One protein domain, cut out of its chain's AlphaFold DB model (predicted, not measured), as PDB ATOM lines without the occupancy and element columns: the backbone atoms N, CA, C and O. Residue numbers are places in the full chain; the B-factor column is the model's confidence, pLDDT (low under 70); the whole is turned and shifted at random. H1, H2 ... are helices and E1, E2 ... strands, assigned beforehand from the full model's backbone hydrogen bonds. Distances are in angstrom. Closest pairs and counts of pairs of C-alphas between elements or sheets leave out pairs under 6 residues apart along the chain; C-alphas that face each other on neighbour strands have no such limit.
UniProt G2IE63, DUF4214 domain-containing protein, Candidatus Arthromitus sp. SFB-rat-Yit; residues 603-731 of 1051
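AT A GLANCE: This is residues 603 to 731 of the 1051 residues of the protein "DUF4214 domain-containing protein" of Candidatus Arthromitus sp. SFB-rat-Yit (UniProt G2IE63). Two strongly twisted antiparallel sheets, E3 E4 E7 E6 and E5 E8 E9, stand face to face as a sandwich, the parts that face each other 9.7 A centre to centre and their best planes 31 degrees apart. The small hairpin E1 and E2 lies at the E3 side of the larger sheet, and the short helix H1 follows E9 before a long final stretch without named elements. The printed part has 129 residues, under half of them in named elements, with nine named strands, E1 to E9, and then one named helix, mostly strand by class. It is compact, with a radius of gyration of the C-alphas of 14.8 A and spans of 47 by 34 by 22 A.

HOW THE PARTS SIT: Residues 603 to 604 pair antiparallel with residues 635 to 636 of E4, residues 631 to 638. E1, residues 612 to 614, and E2, residues 620 to 622, form a hairpin, with N 613 and O 621 at 2.7 A. E2 runs on into E3, residues 624 to 626, across a break of 1 residue, at 54 degrees. E3 and E4 form a hairpin, with N 632 and O 625 at 2.8 A. E5, residues 644 to 649, is apart from E4, but only just, the closest C-alphas being 8.0 A apart. E6, residues 657 to 665, and E7, residues 670 to 678, form a hairpin, with N 659 and O 676 at 2.8 A. E7 is also the antiparallel neighbour of E4, with N 633 and O 675 at 2.8 A. Between the sheets, the closest C-alphas of E5 and E6 are those of Val 649 and Ser 658, 6.7 A apart. E8, residues 690 to 696, is the antiparallel neighbour of E5, with N 648 and O 692 at 2.8 A. E8 and E9, residues 702 to 708, form a hairpin, with N 691 and O 707 at 2.8 A. H1, residues 709 to 712, is only just on the sheet E5 E8 E9, with 5 pairs of C-alphas within 10 A, and only grazes it. H1 is too short for an O i to N i+4 pair; its one O i to N i+3 pair is within range.

IN THESE COORDINATES: E1 begins at C-alpha 612 (81.432, 36.017, -175.474). E4 is 23.3 A long, E5 16.0 A, E6 26.5 A, E7 25.9 A, E8 19.9 A and E9 20.2 A. H1 ends at C-alpha 712 (65.601, 34.252, -171.554).

THE WHOLE: The C-alphas farthest apart, of Asp 699 and Asn 731, are 49.7 A apart. The printed part has no cut, and E7 to E8 is a long link. Confidence is under 70 at residues 641, 697 to 701 and 714 to 721.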
ATOM      1  N   GLU A 603      66.381  35.083-177.761       92.50
ATOM      2  CA  GLU A 603      67.296  34.276-176.949       92.50
ATOM      3  C   GLU A 603      68.511  35.090-176.504       92.50
ATOM      4  O   GLU A 603      68.784  36.173-177.017       92.50
ATOM      5  N   LEU A 604      69.288  34.546-175.567       91.75
ATOM      6  CA  LEU A 604      70.594  35.100-175.239       91.75
ATOM      7  C   LEU A 604      71.563  34.954-176.432       91.75
ATOM      8  O   LEU A 604      71.562  33.947-177.144       91.75
ATOM      9  N   GLY A 605      72.420  35.955-176.638       90.06
ATOM     10  CA  GLY A 605      73.369  36.023-177.752       90.06
ATOM     11  C   GLY A 605      74.398  34.886-177.780       90.06
ATOM     12  O   GLY A 605      74.892  34.536-178.850       90.06
ATOM     13  N   ALA A 606      74.679  34.265-176.630       89.62
ATOM     14  CA  ALA A 606      75.553  33.102-176.486       89.62
ATOM     15  C   ALA A 606      74.848  31.959-175.741       89.62
ATOM     16  O   ALA A 606      73.747  32.115-175.218       89.62
ATOM     17  N   SER A 607      75.499  30.792-175.668       83.81
ATOM     18  CA  SER A 607      74.909  29.606-175.029       83.81
ATOM     19  C   SER A 607      74.793  29.702-173.499       83.81
ATOM     20  O   SER A 607      74.048  28.919-172.903       83.81
ATOM     21  N   GLY A 608      75.477  30.674-172.882       81.88
ATOM     22  CA  GLY A 608      75.394  30.989-171.456       81.88
ATOM     23  C   GLY A 608      75.852  32.422-171.130       81.88
ATOM     24  O   GLY A 608      76.508  33.061-171.957       81.88
ATOM     25  N   PRO A 609      75.543  32.931-169.922       82.56
ATOM     26  CA  PRO A 609      75.682  34.350-169.559       82.56
ATOM     27  C   PRO A 609      77.127  34.874-169.496       82.56
ATOM     28  O   PRO A 609      77.374  36.044-169.784       82.56
ATOM     29  N   LYS A 610      78.103  34.016-169.175       82.50
ATOM     30  CA  LYS A 610      79.536  34.378-169.105       82.50
ATOM     31  C   LYS A 610      80.271  34.298-170.449       82.50
ATOM     32  O   LYS A 610      81.441  34.659-170.522       82.50
ATOM     33  N   GLN A 611      79.632  33.780-171.498       87.25
ATOM     34  CA  GLN A 611      80.291  33.569-172.787       87.25
ATOM     35  C   GLN A 611      80.333  34.848-173.621       87.25
ATOM     36  O   GLN A 611      79.481  35.725-173.479       87.25
ATOM     37  N   MET A 612      81.319  34.926-174.513       89.44
ATOM     38  CA  MET A 612      81.432  36.017-175.474       89.44
ATOM     39  C   MET A 612      80.446  35.814-176.627       89.44
ATOM     40  O   MET A 612      80.290  34.711-177.149       89.44
ATOM     41  N   VAL A 613      79.802  36.901-177.023       90.81
ATOM     42  CA  VAL A 613      79.035  37.065-178.248       90.81
ATOM     43  C   VAL A 613      79.927  37.812-179.225       90.81
ATOM     44  O   VAL A 613      80.409  38.903-178.913       90.81
ATOM     45  N   THR A 614      80.138  37.234-180.400       91.31
ATOM     46  CA  THR A 614      80.780  37.933-181.513       91.31
ATOM     47  C   THR A 614      79.700  38.666-182.301       91.31
ATOM     48  O   THR A 614      78.836  38.036-182.907       91.31
ATOM     49  N   LEU A 615      79.724  39.993-182.242       87.94
ATOM     50  CA  LEU A 615      78.858  40.890-183.000       87.94
ATOM     51  C   LEU A 615      79.450  41.155-184.402       87.94
ATOM     52  O   LEU A 615      80.617  40.820-184.657       87.94
ATOM     53  N   PRO A 616      78.684  41.778-185.321       82.06
ATOM     54  CA  PRO A 616      79.205  42.228-186.609       82.06
ATOM     55  C   PRO A 616      80.516  43.014-186.478       82.06
ATOM     56  O   PRO A 616      80.696  43.791-185.543       82.06
ATOM     57  N   GLY A 617      81.446  42.797-187.412       74.88
ATOM     58  CA  GLY A 617      82.794  43.383-187.348       74.88
ATOM     59  C   GLY A 617      83.780  42.632-186.447       74.88
ATOM     60  O   GLY A 617      84.900  43.089-186.256       74.88
ATOM     61  N   GLY A 618      83.389  41.481-185.886       81.44
ATOM     62  CA  GLY A 618      84.261  40.673-185.029       81.44
ATOM     63  C   GLY A 618      84.405  41.202-183.598       81.44
ATOM     64  O   GLY A 618      85.279  40.735-182.868       81.44
ATOM     65  N   LEU A 619      83.553  42.154-183.201       84.81
ATOM     66  CA  LEU A 619      83.520  42.726-181.854       84.81
ATOM     67  C   LEU A 619      83.075  41.654-180.854       84.81
ATOM     68  O   LEU A 619      82.057  40.994-181.068       84.81
ATOM     69  N   ASN A 620      83.811  41.468-179.764       88.19
ATOM     70  CA  ASN A 620      83.539  40.433-178.775       88.19
ATOM     71  C   ASN A 620      83.054  41.061-177.471       88.19
ATOM     72  O   ASN A 620      83.800  41.728-176.758       88.19
ATOM     73  N   VAL A 621      81.812  40.753-177.098       88.88
ATOM     74  CA  VAL A 621      81.168  41.275-175.886       88.88
ATOM     75  C   VAL A 621      80.618  40.140-175.035       88.88
ATOM     76  O   VAL A 621      80.102  39.164-175.560       88.88
ATOM     77  N   GLN A 622      80.691  40.232-173.709       87.56
ATOM     78  CA  GLN A 622      80.086  39.212-172.840       87.56
ATOM     79  C   GLN A 622      78.558  39.168-173.026       87.56
ATOM     80  O   GLN A 622      77.955  40.209-173.236       87.56
ATOM     81  N   ALA A 623      77.904  38.009-172.945       89.19
ATOM     82  CA  ALA A 623      76.456  37.914-173.164       89.19
ATOM     83  C   ALA A 623      75.625  38.627-172.083       89.19
ATOM     84  O   ALA A 623      74.624  39.266-172.407       89.19
ATOM     85  N   VAL A 624      76.046  38.537-170.818       89.56
ATOM     86  CA  VAL A 624      75.425  39.219-169.674       89.56
ATOM     87  C   VAL A 624      76.499  39.897-168.833       89.56
ATOM     88  O   VAL A 624      77.555  39.308-168.593       89.56
ATOM     89  N   LYS A 625      76.234  41.121-168.374       88.81
ATOM     90  CA  LYS A 625      77.108  41.873-167.470       88.81
ATOM     91  C   LYS A 625      76.276  42.535-166.375       88.81
ATOM     92  O   LYS A 625      75.291  43.205-166.681       88.81
ATOM     93  N   ASN A 626      76.696  42.358-165.124       88.62
ATOM     94  CA  ASN A 626      75.978  42.835-163.944       88.62
ATOM     95  C   ASN A 626      76.828  43.860-163.187       88.62
ATOM     96  O   ASN A 626      78.049  43.732-163.100       88.62
ATOM     97  N   ASP A 627      76.164  44.875-162.649       89.50
ATOM     98  CA  ASP A 627      76.716  45.893-161.761       89.50
ATOM     99  C   ASP A 627      75.778  46.069-160.556       89.50
ATOM    100  O   ASP A 627      74.688  45.491-160.505       89.50
ATOM    101  N   ALA A 628      76.177  46.867-159.565       89.94
ATOM    102  CA  ALA A 628      75.365  47.092-158.374       89.94
ATOM    103  C   ALA A 628      74.015  47.755-158.678       89.94
ATOM    104  O   ALA A 628      73.045  47.523-157.964       89.94
ATOM    105  N   THR A 629      73.938  48.584-159.718       91.19
ATOM    106  CA  THR A 629      72.721  49.336-160.064       91.19
ATOM    107  C   THR A 629      72.321  49.198-161.526       91.19
ATOM    108  O   THR A 629      71.446  49.933-161.978       91.19
ATOM    109  N   SER A 630      72.937  48.272-162.266       92.12
ATOM    110  CA  SER A 630      72.705  48.128-163.703       92.12
ATOM    111  C   SER A 630      72.886  46.683-164.173       92.12
ATOM    112  O   SER A 630      73.695  45.938-163.621       92.12
ATOM    113  N   LEU A 631      72.153  46.290-165.214       91.94
ATOM    114  CA  LEU A 631      72.247  44.981-165.874       91.94
ATOM    115  C   LEU A 631      72.319  45.176-167.387       91.94
ATOM    116  O   LEU A 631      71.613  46.023-167.930       91.94
ATOM    117  N   ARG A 632      73.130  44.382-168.090       92.56
ATOM    118  CA  ARG A 632      73.247  44.448-169.552       92.56
ATOM    119  C   ARG A 632      73.190  43.063-170.176       92.56
ATOM    120  O   ARG A 632      73.955  42.180-169.804       92.56
ATOM    121  N   TYR A 633      72.333  42.908-171.179       93.19
ATOM    122  CA  TYR A 633      72.110  41.671-171.923       93.19
ATOM    123  C   TYR A 633      72.365  41.892-173.405       93.19
ATOM    124  O   TYR A 633      71.926  42.888-173.969       93.19
ATOM    125  N   VAL A 634      73.023  40.935-174.050       93.56
ATOM    126  CA  VAL A 634      73.081  40.836-175.509       93.56
ATOM    127  C   VAL A 634      72.154  39.709-175.910       93.56
ATOM    128  O   VAL A 634      72.439  38.539-175.660       93.56
ATOM    129  N   LEU A 635      71.023  40.070-176.495       95.12
ATOM    130  CA  LEU A 635      70.014  39.148-176.988       95.12
ATOM    131  C   LEU A 635      70.166  38.987-178.495       95.12
ATOM    132  O   LEU A 635      70.686  39.879-179.163       95.12
ATOM    133  N   LYS A 636      69.700  37.867-179.031       94.69
ATOM    134  CA  LYS A 636      69.648  37.602-180.467       94.69
ATOM    135  C   LYS A 636      68.282  37.070-180.872       94.69
ATOM    136  O   LYS A 636      67.588  36.438-180.075       94.69
ATOM    137  N   VAL A 637      67.940  37.286-182.131       94.75
ATOM    138  CA  VAL A 637      66.775  36.701-182.791       94.75
ATOM    139  C   VAL A 637      67.110  36.445-184.257       94.75
ATOM    140  O   VAL A 637      67.785  37.252-184.900       94.75
ATOM    141  N   ASP A 638      66.668  35.297-184.762       88.75
ATOM    142  CA  ASP A 638      66.741  34.963-186.185       88.75
ATOM    143  C   ASP A 638      65.915  35.984-186.983       88.75
ATOM    144  O   ASP A 638      64.757  36.242-186.660       88.75
ATOM    145  N   ASN A 639      66.536  36.593-187.989       86.25
ATOM    146  CA  ASN A 639      65.908  37.547-188.898       86.25
ATOM    147  C   ASN A 639      66.112  37.116-190.363       86.25
ATOM    148  O   ASN A 639      66.297  37.943-191.252       86.25
ATOM    149  N   SER A 640      66.095  35.809-190.627       75.81
ATOM    150  CA  SER A 640      66.154  35.225-191.978       75.81
ATOM    151  C   SER A 640      65.014  35.663-192.893       75.81
ATOM    152  O   SER A 640      65.145  35.574-194.114       75.81
ATOM    153  N   GLU A 641      63.928  36.173-192.320       69.94
ATOM    154  CA  GLU A 641      62.735  36.626-193.032       69.94
ATOM    155  C   GLU A 641      62.614  38.154-193.115       69.94
ATOM    156  O   GLU A 641      61.615  38.648-193.635       69.94
ATOM    157  N   ASP A 642      63.608  38.898-192.611       72.06
ATOM    158  CA  ASP A 642      63.637  40.367-192.590       72.06
ATOM    159  C   ASP A 642      62.333  40.988-192.013       72.06
ATOM    160  O   ASP A 642      61.873  42.051-192.435       72.06
ATOM    161  N   ASN A 643      61.718  40.310-191.035       78.00
ATOM    162  CA  ASN A 643      60.406  40.630-190.458       78.00
ATOM    163  C   ASN A 643      60.449  41.002-188.968       78.00
ATOM    164  O   ASN A 643      59.397  41.198-188.353       78.00
ATOM    165  N   ILE A 644      61.642  41.117-188.379       89.25
ATOM    166  CA  ILE A 644      61.822  41.450-186.965       89.25
ATOM    167  C   ILE A 644      61.909  42.971-186.749       89.25
ATOM    168  O   ILE A 644      62.809  43.651-187.256       89.25
ATOM    169  N   GLY A 645      60.994  43.484-185.926       87.25
ATOM    170  CA  GLY A 645      60.811  44.896-185.585       87.25
ATOM    171  C   GLY A 645      61.647  45.361-184.393       87.25
ATOM    172  O   GLY A 645      62.825  45.039-184.310       87.25
ATOM    173  N   GLU A 646      61.069  46.174-183.511       90.62
ATOM    174  CA  GLU A 646      61.745  46.759-182.344       90.62
ATOM    175  C   GLU A 646      61.525  45.939-181.068       90.62
ATOM    176  O   GLU A 646      60.486  45.302-180.898       90.62
ATOM    177  N   LEU A 647      62.493  45.989-180.149       94.81
ATOM    178  CA  LEU A 647      62.389  45.395-178.813       94.81
ATOM    179  C   LEU A 647      62.100  46.489-177.778       94.81
ATOM    180  O   LEU A 647      62.706  47.557-177.821       94.81
ATOM    181  N   ARG A 648      61.216  46.211-176.816       95.25
ATOM    182  CA  ARG A 648      60.861  47.113-175.711       95.25
ATOM    183  C   ARG A 648      60.936  46.401-174.366       95.25
ATOM    184  O   ARG A 648      60.619  45.219-174.269       95.25
ATOM    185  N   VAL A 649      61.292  47.146-173.322       96.44
ATOM    186  CA  VAL A 649      61.119  46.736-171.921       96.44
ATOM    187  C   VAL A 649      59.826  47.365-171.407       96.44
ATOM    188  O   VAL A 649      59.654  48.578-171.509       96.44
ATOM    189  N   THR A 650      58.902  46.559-170.878       94.12
ATOM    190  CA  THR A 650      57.563  47.039-170.467       94.12
ATOM    191  C   THR A 650      57.280  46.925-168.972       94.12
ATOM    192  O   THR A 650      56.230  47.376-168.514       94.12
ATOM    193  N   SER A 651      58.204  46.367-168.185       91.31
ATOM    194  CA  SER A 651      58.087  46.335-166.723       91.31
ATOM    195  C   SER A 651      59.399  46.705-166.031       91.31
ATOM    196  O   SER A 651      60.361  45.942-166.021       91.31
ATOM    197  N   LEU A 652      59.389  47.883-165.409       94.81
ATOM    198  CA  LEU A 652      60.401  48.414-164.495       94.81
ATOM    199  C   LEU A 652      59.697  49.152-163.347       94.81
ATOM    200  O   LEU A 652      58.518  49.506-163.461       94.81
ATOM    201  N   ARG A 653      60.384  49.350-162.221       93.88
ATOM    202  CA  ARG A 653      59.851  50.117-161.087       93.88
ATOM    203  C   ARG A 653      60.025  51.624-161.332       93.88
ATOM    204  O   ARG A 653      60.842  52.021-162.159       93.88
ATOM    205  N   PRO A 654      59.282  52.491-160.621       93.44
ATOM    206  CA  PRO A 654      59.448  53.936-160.758       93.44
ATOM    207  C   PRO A 654      60.897  54.377-160.500       93.44
ATOM    208  O   PRO A 654      61.453  54.067-159.448       93.44
ATOM    209  N   GLY A 655      61.483  55.114-161.448       90.75
ATOM    210  CA  GLY A 655      62.864  55.613-161.383       90.75
ATOM    211  C   GLY A 655      63.928  54.677-161.974       90.75
ATOM    212  O   GLY A 655      65.059  55.114-162.168       90.75
ATOM    213  N   GLU A 656      63.575  53.429-162.290       95.62
ATOM    214  CA  GLU A 656      64.426  52.511-163.055       95.62
ATOM    215  C   GLU A 656      64.266  52.776-164.558       95.62
ATOM    216  O   GLU A 656      63.184  53.137-165.028       95.62
ATOM    217  N   GLU A 657      65.337  52.575-165.324       93.75
ATOM    218  CA  GLU A 657      65.386  52.930-166.745       93.75
ATOM    219  C   GLU A 657      65.877  51.768-167.615       93.75
ATOM    220  O   GLU A 657      66.568  50.860-167.149       93.75
ATOM    221  N   SER A 658      65.527  51.804-168.904       94.25
ATOM    222  CA  SER A 658      66.037  50.870-169.911       94.25
ATOM    223  C   SER A 658      66.505  51.593-171.165       94.25
ATOM    224  O   SER A 658      65.817  52.483-171.666       94.25
ATOM    225  N   LYS A 659      67.605  51.118-171.742       91.19
ATOM    226  CA  LYS A 659      68.123  51.514-173.049       91.19
ATOM    227  C   LYS A 659      68.325  50.273-173.908       91.19
ATOM    228  O   LYS A 659      68.913  49.295-173.454       91.19
ATOM    229  N   ILE A 660      67.852  50.318-175.149       90.94
ATOM    230  CA  ILE A 660      67.968  49.207-176.097       90.94
ATOM    231  C   ILE A 660      68.698  49.697-177.342       90.94
ATOM    232  O   ILE A 660      68.346  50.730-177.904       90.94
ATOM    233  N   GLN A 661      69.716  48.954-177.768       86.94
ATOM    234  CA  GLN A 661      70.432  49.182-179.021       86.94
ATOM    235  C   GLN A 661      70.266  47.960-179.925       86.94
ATOM    236  O   GLN A 661      70.612  46.844-179.536       86.94
ATOM    237  N   LYS A 662      69.743  48.171-181.134       88.38
ATOM    238  CA  LYS A 662      69.605  47.139-182.166       88.38
ATOM    239  C   LYS A 662      70.847  47.117-183.055       88.38
ATOM    240  O   LYS A 662      71.304  48.160-183.514       88.38
ATOM    241  N   ILE A 663      71.380  45.927-183.309       85.25
ATOM    242  CA  ILE A 663      72.526  45.685-184.191       85.25
ATOM    243  C   ILE A 663      72.119  44.594-185.184       85.25
ATOM    244  O   ILE A 663      71.735  43.501-184.776       85.25
ATOM    245  N   VAL A 664      72.186  44.877-186.485       83.12
ATOM    246  CA  VAL A 664      71.738  43.951-187.540       83.12
ATOM    247  C   VAL A 664      72.935  43.273-188.201       83.12
ATOM    248  O   VAL A 664      73.790  43.939-188.783       83.12
ATOM    249  N   ASP A 665      72.978  41.941-188.159       82.88
ATOM    250  CA  ASP A 665      73.911  41.128-188.938       82.88
ATOM    251  C   ASP A 665      73.226  40.631-190.215       82.88
ATOM    252  O   ASP A 665      72.581  39.577-190.246       82.88
ATOM    253  N   LYS A 666      73.379  41.393-191.303       73.50
ATOM    254  CA  LYS A 666      72.799  41.048-192.612       73.50
ATOM    255  C   LYS A 666      73.370  39.747-193.187       73.50
ATOM    256  O   LYS A 666      72.676  39.070-193.944       73.50
ATOM    257  N   LYS A 667      74.615  39.393-192.843       77.25
ATOM    258  CA  LYS A 667      75.303  38.213-193.380       77.25
ATOM    259  C   LYS A 667      74.836  36.944-192.680       77.25
ATOM    260  O   LYS A 667      74.551  35.955-193.347       77.25
ATOM    261  N   ALA A 668      74.761  36.978-191.352       79.38
ATOM    262  CA  ALA A 668      74.259  35.859-190.560       79.38
ATOM    263  C   ALA A 668      72.725  35.797-190.516       79.38
ATOM    264  O   ALA A 668      72.188  34.787-190.074       79.38
ATOM    265  N   LYS A 669      72.036  36.855-190.974       84.88
ATOM    266  CA  LYS A 669      70.579  37.024-190.882       84.88
ATOM    267  C   LYS A 669      70.080  36.965-189.436       84.88
ATOM    268  O   LYS A 669      69.114  36.281-189.112       84.88
ATOM    269  N   ILE A 670      70.758  37.698-188.554       89.69
ATOM    270  CA  ILE A 670      70.466  37.754-187.117       89.69
ATOM    271  C   ILE A 670      70.363  39.215-186.684       89.69
ATOM    272  O   ILE A 670      71.214  40.031-187.034       89.69
ATOM    273  N   ASN A 671      69.360  39.533-185.866       92.38
ATOM    274  CA  ASN A 671      69.314  40.801-185.143       92.38
ATOM    275  C   ASN A 671      69.782  40.580-183.707       92.38
ATOM    276  O   ASN A 671      69.302  39.678-183.019       92.38
ATOM    277  N   TYR A 672      70.685  41.436-183.244       93.38
ATOM    278  CA  TYR A 672      71.114  41.512-181.858       93.38
ATOM    279  C   TYR A 672      70.464  42.714-181.172       93.38
ATOM    280  O   TYR A 672      70.394  43.800-181.745       93.38
ATOM    281  N   TYR A 673      70.022  42.529-179.931       93.94
ATOM    282  CA  TYR A 673      69.514  43.600-179.077       93.94
ATOM    283  C   TYR A 673      70.349  43.686-177.814       93.94
ATOM    284  O   TYR A 673      70.392  42.747-177.020       93.94
ATOM    285  N   VAL A 674      70.990  44.828-177.614       92.38
ATOM    286  CA  VAL A 674      71.717  45.131-176.389       92.38
ATOM    287  C   VAL A 674      70.774  45.871-175.456       92.38
ATOM    288  O   VAL A 674      70.457  47.035-175.686       92.38
ATOM    289  N   VAL A 675      70.303  45.178-174.424       94.56
ATOM    290  CA  VAL A 675      69.370  45.703-173.424       94.56
ATOM    291  C   VAL A 675      70.162  46.086-172.185       94.56
ATOM    292  O   VAL A 675      70.745  45.218-171.542       94.56
ATOM    293  N   THR A 676      70.179  47.371-171.851       93.75
ATOM    294  CA  THR A 676      70.799  47.908-170.635       93.75
ATOM    295  C   THR A 676      69.706  48.426-169.716       93.75
ATOM    296  O   THR A 676      68.879  49.226-170.139       93.75
ATOM    297  N   LEU A 677      69.695  47.958-168.477       94.62
ATOM    298  CA  LEU A 677      68.816  48.409-167.408       94.62
ATOM    299  C   LEU A 677      69.661  49.175-166.390       94.62
ATOM    300  O   LEU A 677      70.733  48.690-166.029       94.62
ATOM    301  N   SER A 678      69.192  50.330-165.930       92.88
ATOM    302  CA  SER A 678      69.942  51.242-165.053       92.88
ATOM    303  C   SER A 678      69.070  51.811-163.931       92.88
ATOM    304  O   SER A 678      67.847  51.654-163.931       92.88
ATOM    305  N   ASN A 679      69.709  52.465-162.954       92.38
ATOM    306  CA  ASN A 679      69.083  52.978-161.723       92.38
ATOM    307  C   ASN A 679      68.400  51.886-160.880       92.38
ATOM    308  O   ASN A 679      67.437  52.133-160.157       92.38
ATOM    309  N   LEU A 680      68.919  50.663-160.964       94.00
ATOM    310  CA  LEU A 680      68.376  49.494-160.299       94.00
ATOM    311  C   LEU A 680      68.742  49.466-158.812       94.00
ATOM    312  O   LEU A 680      69.817  49.891-158.386       94.00
ATOM    313  N   SER A 681      67.862  48.873-158.011       93.94
ATOM    314  CA  SER A 681      68.161  48.506-156.622       93.94
ATOM    315  C   SER A 681      69.294  47.472-156.552       93.94
ATOM    316  O   SER A 681      69.302  46.532-157.345       93.94
ATOM    317  N   LYS A 682      70.211  47.610-155.584       93.38
ATOM    318  CA  LYS A 682      71.317  46.660-155.334       93.38
ATOM    319  C   LYS A 682      70.814  45.295-154.872       93.38
ATOM    320  O   LYS A 682      69.765  45.227-154.228       93.38
ATOM    321  N   ALA A 683      71.574  44.234-155.152       90.50
ATOM    322  CA  ALA A 683      71.273  42.864-154.714       90.50
ATOM    323  C   ALA A 683      69.818  42.427-154.982       90.50
ATOM    324  O   ALA A 683      69.188  41.770-154.153       90.50
ATOM    325  N   THR A 684      69.251  42.860-156.109       91.94
ATOM    326  CA  THR A 684      67.826  42.714-156.424       91.94
ATOM    327  C   THR A 684      67.637  41.911-157.698       91.94
ATOM    328  O   THR A 684      68.286  42.186-158.699       91.94
ATOM    329  N   ASP A 685      66.714  40.949-157.656       90.81
ATOM    330  CA  ASP A 685      66.328  40.109-158.791       90.81
ATOM    331  C   ASP A 685      65.315  40.811-159.714       90.81
ATOM    332  O   ASP A 685      64.240  41.241-159.279       90.81
ATOM    333  N   TYR A 686      65.653  40.878-161.000       93.19
ATOM    334  CA  TYR A 686      64.881  41.460-162.099       93.19
ATOM    335  C   TYR A 686      64.283  40.409-163.042       93.19
ATOM    336  O   TYR A 686      63.914  40.706-164.175       93.19
ATOM    337  N   ASN A 687      64.088  39.179-162.568       90.94
ATOM    338  CA  ASN A 687      63.356  38.127-163.278       90.94
ATOM    339  C   ASN A 687      61.983  38.566-163.829       90.94
ATOM    340  O   ASN A 687      61.528  38.025-164.836       90.94
ATOM    341  N   PHE A 688      61.333  39.539-163.183       91.12
ATOM    342  CA  PHE A 688      60.016  40.069-163.558       91.12
ATOM    343  C   PHE A 688      60.024  41.008-164.778       91.12
ATOM    344  O   PHE A 688      58.951  41.428-165.222       91.12
ATOM    345  N   VAL A 689      61.199  41.397-165.283       95.56
ATOM    346  CA  VAL A 689      61.305  42.333-166.408       95.56
ATOM    347  C   VAL A 689      60.784  41.670-167.681       95.56
ATOM    348  O   VAL A 689      61.272  40.617-168.101       95.56
ATOM    349  N   ASN A 690      59.792  42.315-168.284       95.62
ATOM    350  CA  ASN A 690      59.081  41.907-169.482       95.62
ATOM    351  C   ASN A 690      59.744  42.538-170.700       95.62
ATOM    352  O   ASN A 690      60.039  43.736-170.717       95.62
ATOM    353  N   LEU A 691      59.907  41.719-171.729       96.62
ATOM    354  CA  LEU A 691      60.422  42.094-173.030       96.62
ATOM    355  C   LEU A 691      59.335  41.864-174.080       96.62
ATOM    356  O   LEU A 691      58.759  40.775-174.152       96.62
ATOM    357  N   GLU A 692      59.076  42.882-174.895       96.69
ATOM    358  CA  GLU A 692      58.148  42.820-176.025       96.69
ATOM    359  C   GLU A 692      58.905  43.059-177.333       96.69
ATOM    360  O   GLU A 692      59.508  44.116-177.501       96.69
ATOM    361  N   LEU A 693      58.895  42.081-178.240       96.00
ATOM    362  CA  LEU A 693      59.527  42.168-179.558       96.00
ATOM    363  C   LEU A 693      58.452  42.250-180.641       96.00
ATOM    364  O   LEU A 693      57.676  41.309-180.819       96.00
ATOM    365  N   ASP A 694      58.444  43.348-181.389       91.81
ATOM    366  CA  ASP A 694      57.578  43.507-182.554       91.81
ATOM    367  C   ASP A 694      58.087  42.653-183.720       91.81
ATOM    368  O   ASP A 694      59.293  42.531-183.948       91.81
ATOM    369  N   TYR A 695      57.171  42.105-184.511       87.75
ATOM    370  CA  TYR A 695      57.491  41.445-185.774       87.75
ATOM    371  C   TYR A 695      56.313  41.538-186.748       87.75
ATOM    372  O   TYR A 695      55.194  41.871-186.357       87.75
ATOM    373  N   LYS A 696      56.552  41.239-188.025       76.94
ATOM    374  CA  LYS A 696      55.484  41.029-189.008       76.94
ATOM    375  C   LYS A 696      55.303  39.548-189.291       76.94
ATOM    376  O   LYS A 696      56.273  38.840-189.552       76.94
ATOM    377  N   ASP A 697      54.062  39.082-189.242       69.94
ATOM    378  CA  ASP A 697      53.741  37.735-189.702       69.94
ATOM    379  C   ASP A 697      53.807  37.637-191.240       69.94
ATOM    380  O   ASP A 697      54.031  38.622-191.949       69.94
ATOM    381  N   TYR A 698      53.609  36.430-191.773       61.31
ATOM    382  CA  TYR A 698      53.652  36.173-193.219       61.31
ATOM    383  C   TYR A 698      52.566  36.899-194.023       61.31
ATOM    384  O   TYR A 698      52.718  37.068-195.233       61.31
ATOM    385  N   ASP A 699      51.493  37.339-193.364       56.00
ATOM    386  CA  ASP A 699      50.409  38.107-193.971       56.00
ATOM    387  C   ASP A 699      50.679  39.627-193.876       56.00
ATOM    388  O   ASP A 699      49.840  40.442-194.264       56.00
ATOM    389  N   GLY A 700      51.854  40.025-193.365       61.41
ATOM    390  CA  GLY A 700      52.268  41.414-193.187       61.41
ATOM    391  C   GLY A 700      51.602  42.115-192.001       61.41
ATOM    392  O   GLY A 700      51.719  43.340-191.885       61.41
ATOM    393  N   LYS A 701      50.907  41.377-191.125       65.94
ATOM    394  CA  LYS A 701      50.270  41.926-189.921       65.94
ATOM    395  C   LYS A 701      51.282  42.046-188.793       65.94
ATOM    396  O   LYS A 701      52.192  41.234-188.656       65.94
ATOM    397  N   ASN A 702      51.085  43.052-187.952       78.44
ATOM    398  CA  ASN A 702      51.944  43.284-186.798       78.44
ATOM    399  C   ASN A 702      51.631  42.269-185.687       78.44
ATOM    400  O   ASN A 702      50.485  42.159-185.246       78.44
ATOM    401  N   GLY A 703      52.659  41.563-185.229       83.00
ATOM    402  CA  GLY A 703      52.660  40.698-184.056       83.00
ATOM    403  C   GLY A 703      53.610  41.226-182.980       83.00
ATOM    404  O   GLY A 703      54.489  42.043-183.254       83.00
ATOM    405  N   VAL A 704      53.417  40.761-181.742       92.06
ATOM    406  CA  VAL A 704      54.276  41.106-180.599       92.06
ATOM    407  C   VAL A 704      54.568  39.845-179.795       92.06
ATOM    408  O   VAL A 704      53.666  39.297-179.155       92.06
ATOM    409  N   LEU A 705      55.826  39.408-179.800       92.44
ATOM    410  CA  LEU A 705      56.324  38.354-178.920       92.44
ATOM    411  C   LEU A 705      56.508  38.932-177.516       92.44
ATOM    412  O   LEU A 705      57.143  39.972-177.356       92.44
ATOM    413  N   ARG A 706      56.008  38.233-176.494       93.12
ATOM    414  CA  ARG A 706      56.174  38.615-175.084       93.12
ATOM    415  C   ARG A 706      56.957  37.554-174.329       93.12
ATOM    416  O   ARG A 706      56.601  36.381-174.361       93.12
ATOM    417  N   THR A 707      58.002  37.973-173.627       93.06
ATOM    418  CA  THR A 707      58.846  37.099-172.801       93.06
ATOM    419  C   THR A 707      59.357  37.850-171.571       93.06
ATOM    420  O   THR A 707      59.084  39.035-171.397       93.06
ATOM    421  N   THR A 708      60.086  37.165-170.698       92.50
ATOM    422  CA  THR A 708      60.680  37.725-169.476       92.50
ATOM    423  C   THR A 708      62.170  37.427-169.406       92.50
ATOM    424  O   THR A 708      62.634  36.424-169.959       92.50
ATOM    425  N   LEU A 709      62.935  38.229-168.660       90.81
ATOM    426  CA  LEU A 709      64.342  37.908-168.397       90.81
ATOM    427  C   LEU A 709      64.512  36.539-167.721       90.81
ATOM    428  O   LEU A 709      65.483  35.836-168.009       90.81
ATOM    429  N   ALA A 710      63.555  36.115-166.888       88.06
ATOM    430  CA  ALA A 710      63.553  34.785-166.275       88.06
ATOM    431  C   ALA A 710      63.520  33.643-167.306       88.06
ATOM    432  O   ALA A 710      64.156  32.607-167.114       88.06
ATOM    433  N   GLN A 711      62.784  33.822-168.406       87.88
ATOM    434  CA  GLN A 711      62.686  32.831-169.481       87.88
ATOM    435  C   GLN A 711      63.920  32.856-170.389       87.88
ATOM    436  O   GLN A 711      64.410  31.797-170.789       87.88
ATOM    437  N   ILE A 712      64.437  34.052-170.681       88.44
ATOM    438  CA  ILE A 712      65.601  34.252-171.554       88.44
ATOM    439  C   ILE A 712      66.889  33.730-170.909       88.44
ATOM    440  O   ILE A 712      67.640  32.986-171.539       88.44
ATOM    441  N   ASN A 713      67.138  34.083-169.648       82.88
ATOM    442  CA  ASN A 713      68.351  33.720-168.919       82.88
ATOM    443  C   ASN A 713      68.077  32.587-167.911       82.88
ATOM    444  O   ASN A 713      68.191  32.758-166.699       82.88
ATOM    445  N   SER A 714      67.667  31.422-168.419       67.31
ATOM    446  CA  SER A 714      67.221  30.279-167.600       67.31
ATOM    447  C   SER A 714      68.329  29.286-167.208       67.31
ATOM    448  O   SER A 714      68.137  28.482-166.293       67.31
ATOM    449  N   LYS A 715      69.502  29.328-167.860       60.16
ATOM    450  CA  LYS A 715      70.646  28.441-167.573       60.16
ATOM    451  C   LYS A 715      71.570  29.066-166.522       60.16
ATOM    452  O   LYS A 715      72.464  29.842-166.848       60.16
ATOM    453  N   ARG A 716      71.337  28.727-165.249       56.59
ATOM    454  CA  ARG A 716      72.153  29.162-164.103       56.59
ATOM    455  C   ARG A 716      73.403  28.294-163.955       56.59
ATOM    456  O   ARG A 716      73.402  27.357-163.164       56.59
ATOM    457  N   ASP A 717      74.461  28.603-164.694       52.81
ATOM    458  CA  ASP A 717      75.751  27.924-164.477       52.81
ATOM    459  C   ASP A 717      76.544  28.509-163.287       52.81
ATOM    460  O   ASP A 717      77.517  27.900-162.852       52.81
ATOM    461  N   ASP A 718      76.133  29.651-162.710       54.28
ATOM    462  CA  ASP A 718      76.733  30.216-161.489       54.28
ATOM    463  C   ASP A 718      75.798  31.249-160.821       54.28
ATOM    464  O   ASP A 718      75.041  31.932-161.511       54.28
ATOM    465  N   ALA A 719      75.862  31.404-159.496       52.16
ATOM    466  CA  ALA A 719      75.000  32.299-158.706       52.16
ATOM    467  C   ALA A 719      75.318  33.804-158.869       52.16
ATOM    468  O   ALA A 719      74.698  34.628-158.209       52.16
ATOM    469  N   THR A 720      76.296  34.159-159.709       52.12
ATOM    470  CA  THR A 720      76.866  35.518-159.814       52.12
ATOM    471  C   THR A 720      76.597  36.213-161.154       52.12
ATOM    472  O   THR A 720      77.173  37.258-161.415       52.12
ATOM    473  N   VAL A 721      75.847  35.600-162.078       58.88
ATOM    474  CA  VAL A 721      75.514  36.207-163.390       58.88
ATOM    475  C   VAL A 721      74.096  35.807-163.806       58.88
ATOM    476  O   VAL A 721      73.839  35.322-164.912       58.88
ATOM    477  N   ASP A 722      73.181  35.927-162.851       70.25
ATOM    478  CA  ASP A 722      71.745  35.781-163.042       70.25
ATOM    479  C   ASP A 722      71.103  37.156-163.300       70.25
ATOM    480  O   ASP A 722      71.783  38.136-163.603       70.25
ATOM    481  N   ASN A 723      69.776  37.235-163.222       86.44
ATOM    482  CA  ASN A 723      69.047  38.490-163.382       86.44
ATOM    483  C   ASN A 723      69.108  39.380-162.121       86.44
ATOM    484  O   ASN A 723      68.189  40.162-161.893       86.44
ATOM    485  N   VAL A 724      70.154  39.250-161.291       88.38
ATOM    486  CA  VAL A 724      70.331  39.969-160.021       88.38
ATOM    487  C   VAL A 724      71.466  40.985-160.130       88.38
ATOM    488  O   VAL A 724      72.548  40.700-160.641       88.38
ATOM    489  N   THR A 725      71.220  42.193-159.628       90.88
ATOM    490  CA  THR A 725      72.255  43.223-159.474       90.88
ATOM    491  C   THR A 725      73.248  42.868-158.372       90.88
ATOM    492  O   THR A 725      72.915  42.221-157.383       90.88
ATOM    493  N   GLU A 726      74.483  43.340-158.492       89.25
ATOM    494  CA  GLU A 726      75.530  43.014-157.526       89.25
ATOM    495  C   GLU A 726      75.381  43.781-156.198       89.25
ATOM    496  O   GLU A 726      74.685  44.795-156.085       89.25
ATOM    497  N   ASN A 727      76.064  43.314-155.150       87.69
ATOM    498  CA  ASN A 727      76.160  44.067-153.890       87.69
ATOM    499  C   ASN A 727      77.124  45.259-154.005       87.69
ATOM    500  O   ASN A 727      76.882  46.335-153.451       87.69
ATOM    501  N   ASN A 728      78.230  45.053-154.720       85.31
ATOM    502  CA  ASN A 728      79.315  46.014-154.867       85.31
ATOM    503  C   ASN A 728      79.422  46.456-156.329       85.31
ATOM    504  O   ASN A 728      79.241  45.619-157.212       85.31
ATOM    505  N   PRO A 729      79.713  47.742-156.594       83.25
ATOM    506  CA  PRO A 729      79.869  48.222-157.956       83.25
ATOM    507  C   PRO A 729      81.092  47.589-158.624       83.25
ATOM    508  O   PRO A 729      82.111  47.321-157.973       83.25
ATOM    509  N   VAL A 730      80.999  47.387-159.935       80.81
ATOM    510  CA  VAL A 730      82.150  47.089-160.788       80.81
ATOM    511  C   VAL A 730      83.098  48.290-160.726       80.81
ATOM    512  O   VAL A 730      82.649  49.429-160.757       80.81
ATOM    513  N   ASN A 731      84.409  48.054-160.624       73.12
ATOM    514  CA  ASN A 731      85.417  49.116-160.513       73.12
ATOM    515  C   ASN A 731      86.472  49.012-161.626       73.12
ATOM    516  O   ASN A 731      86.717  47.938-162.178       73.12
TER     517      ASN A 731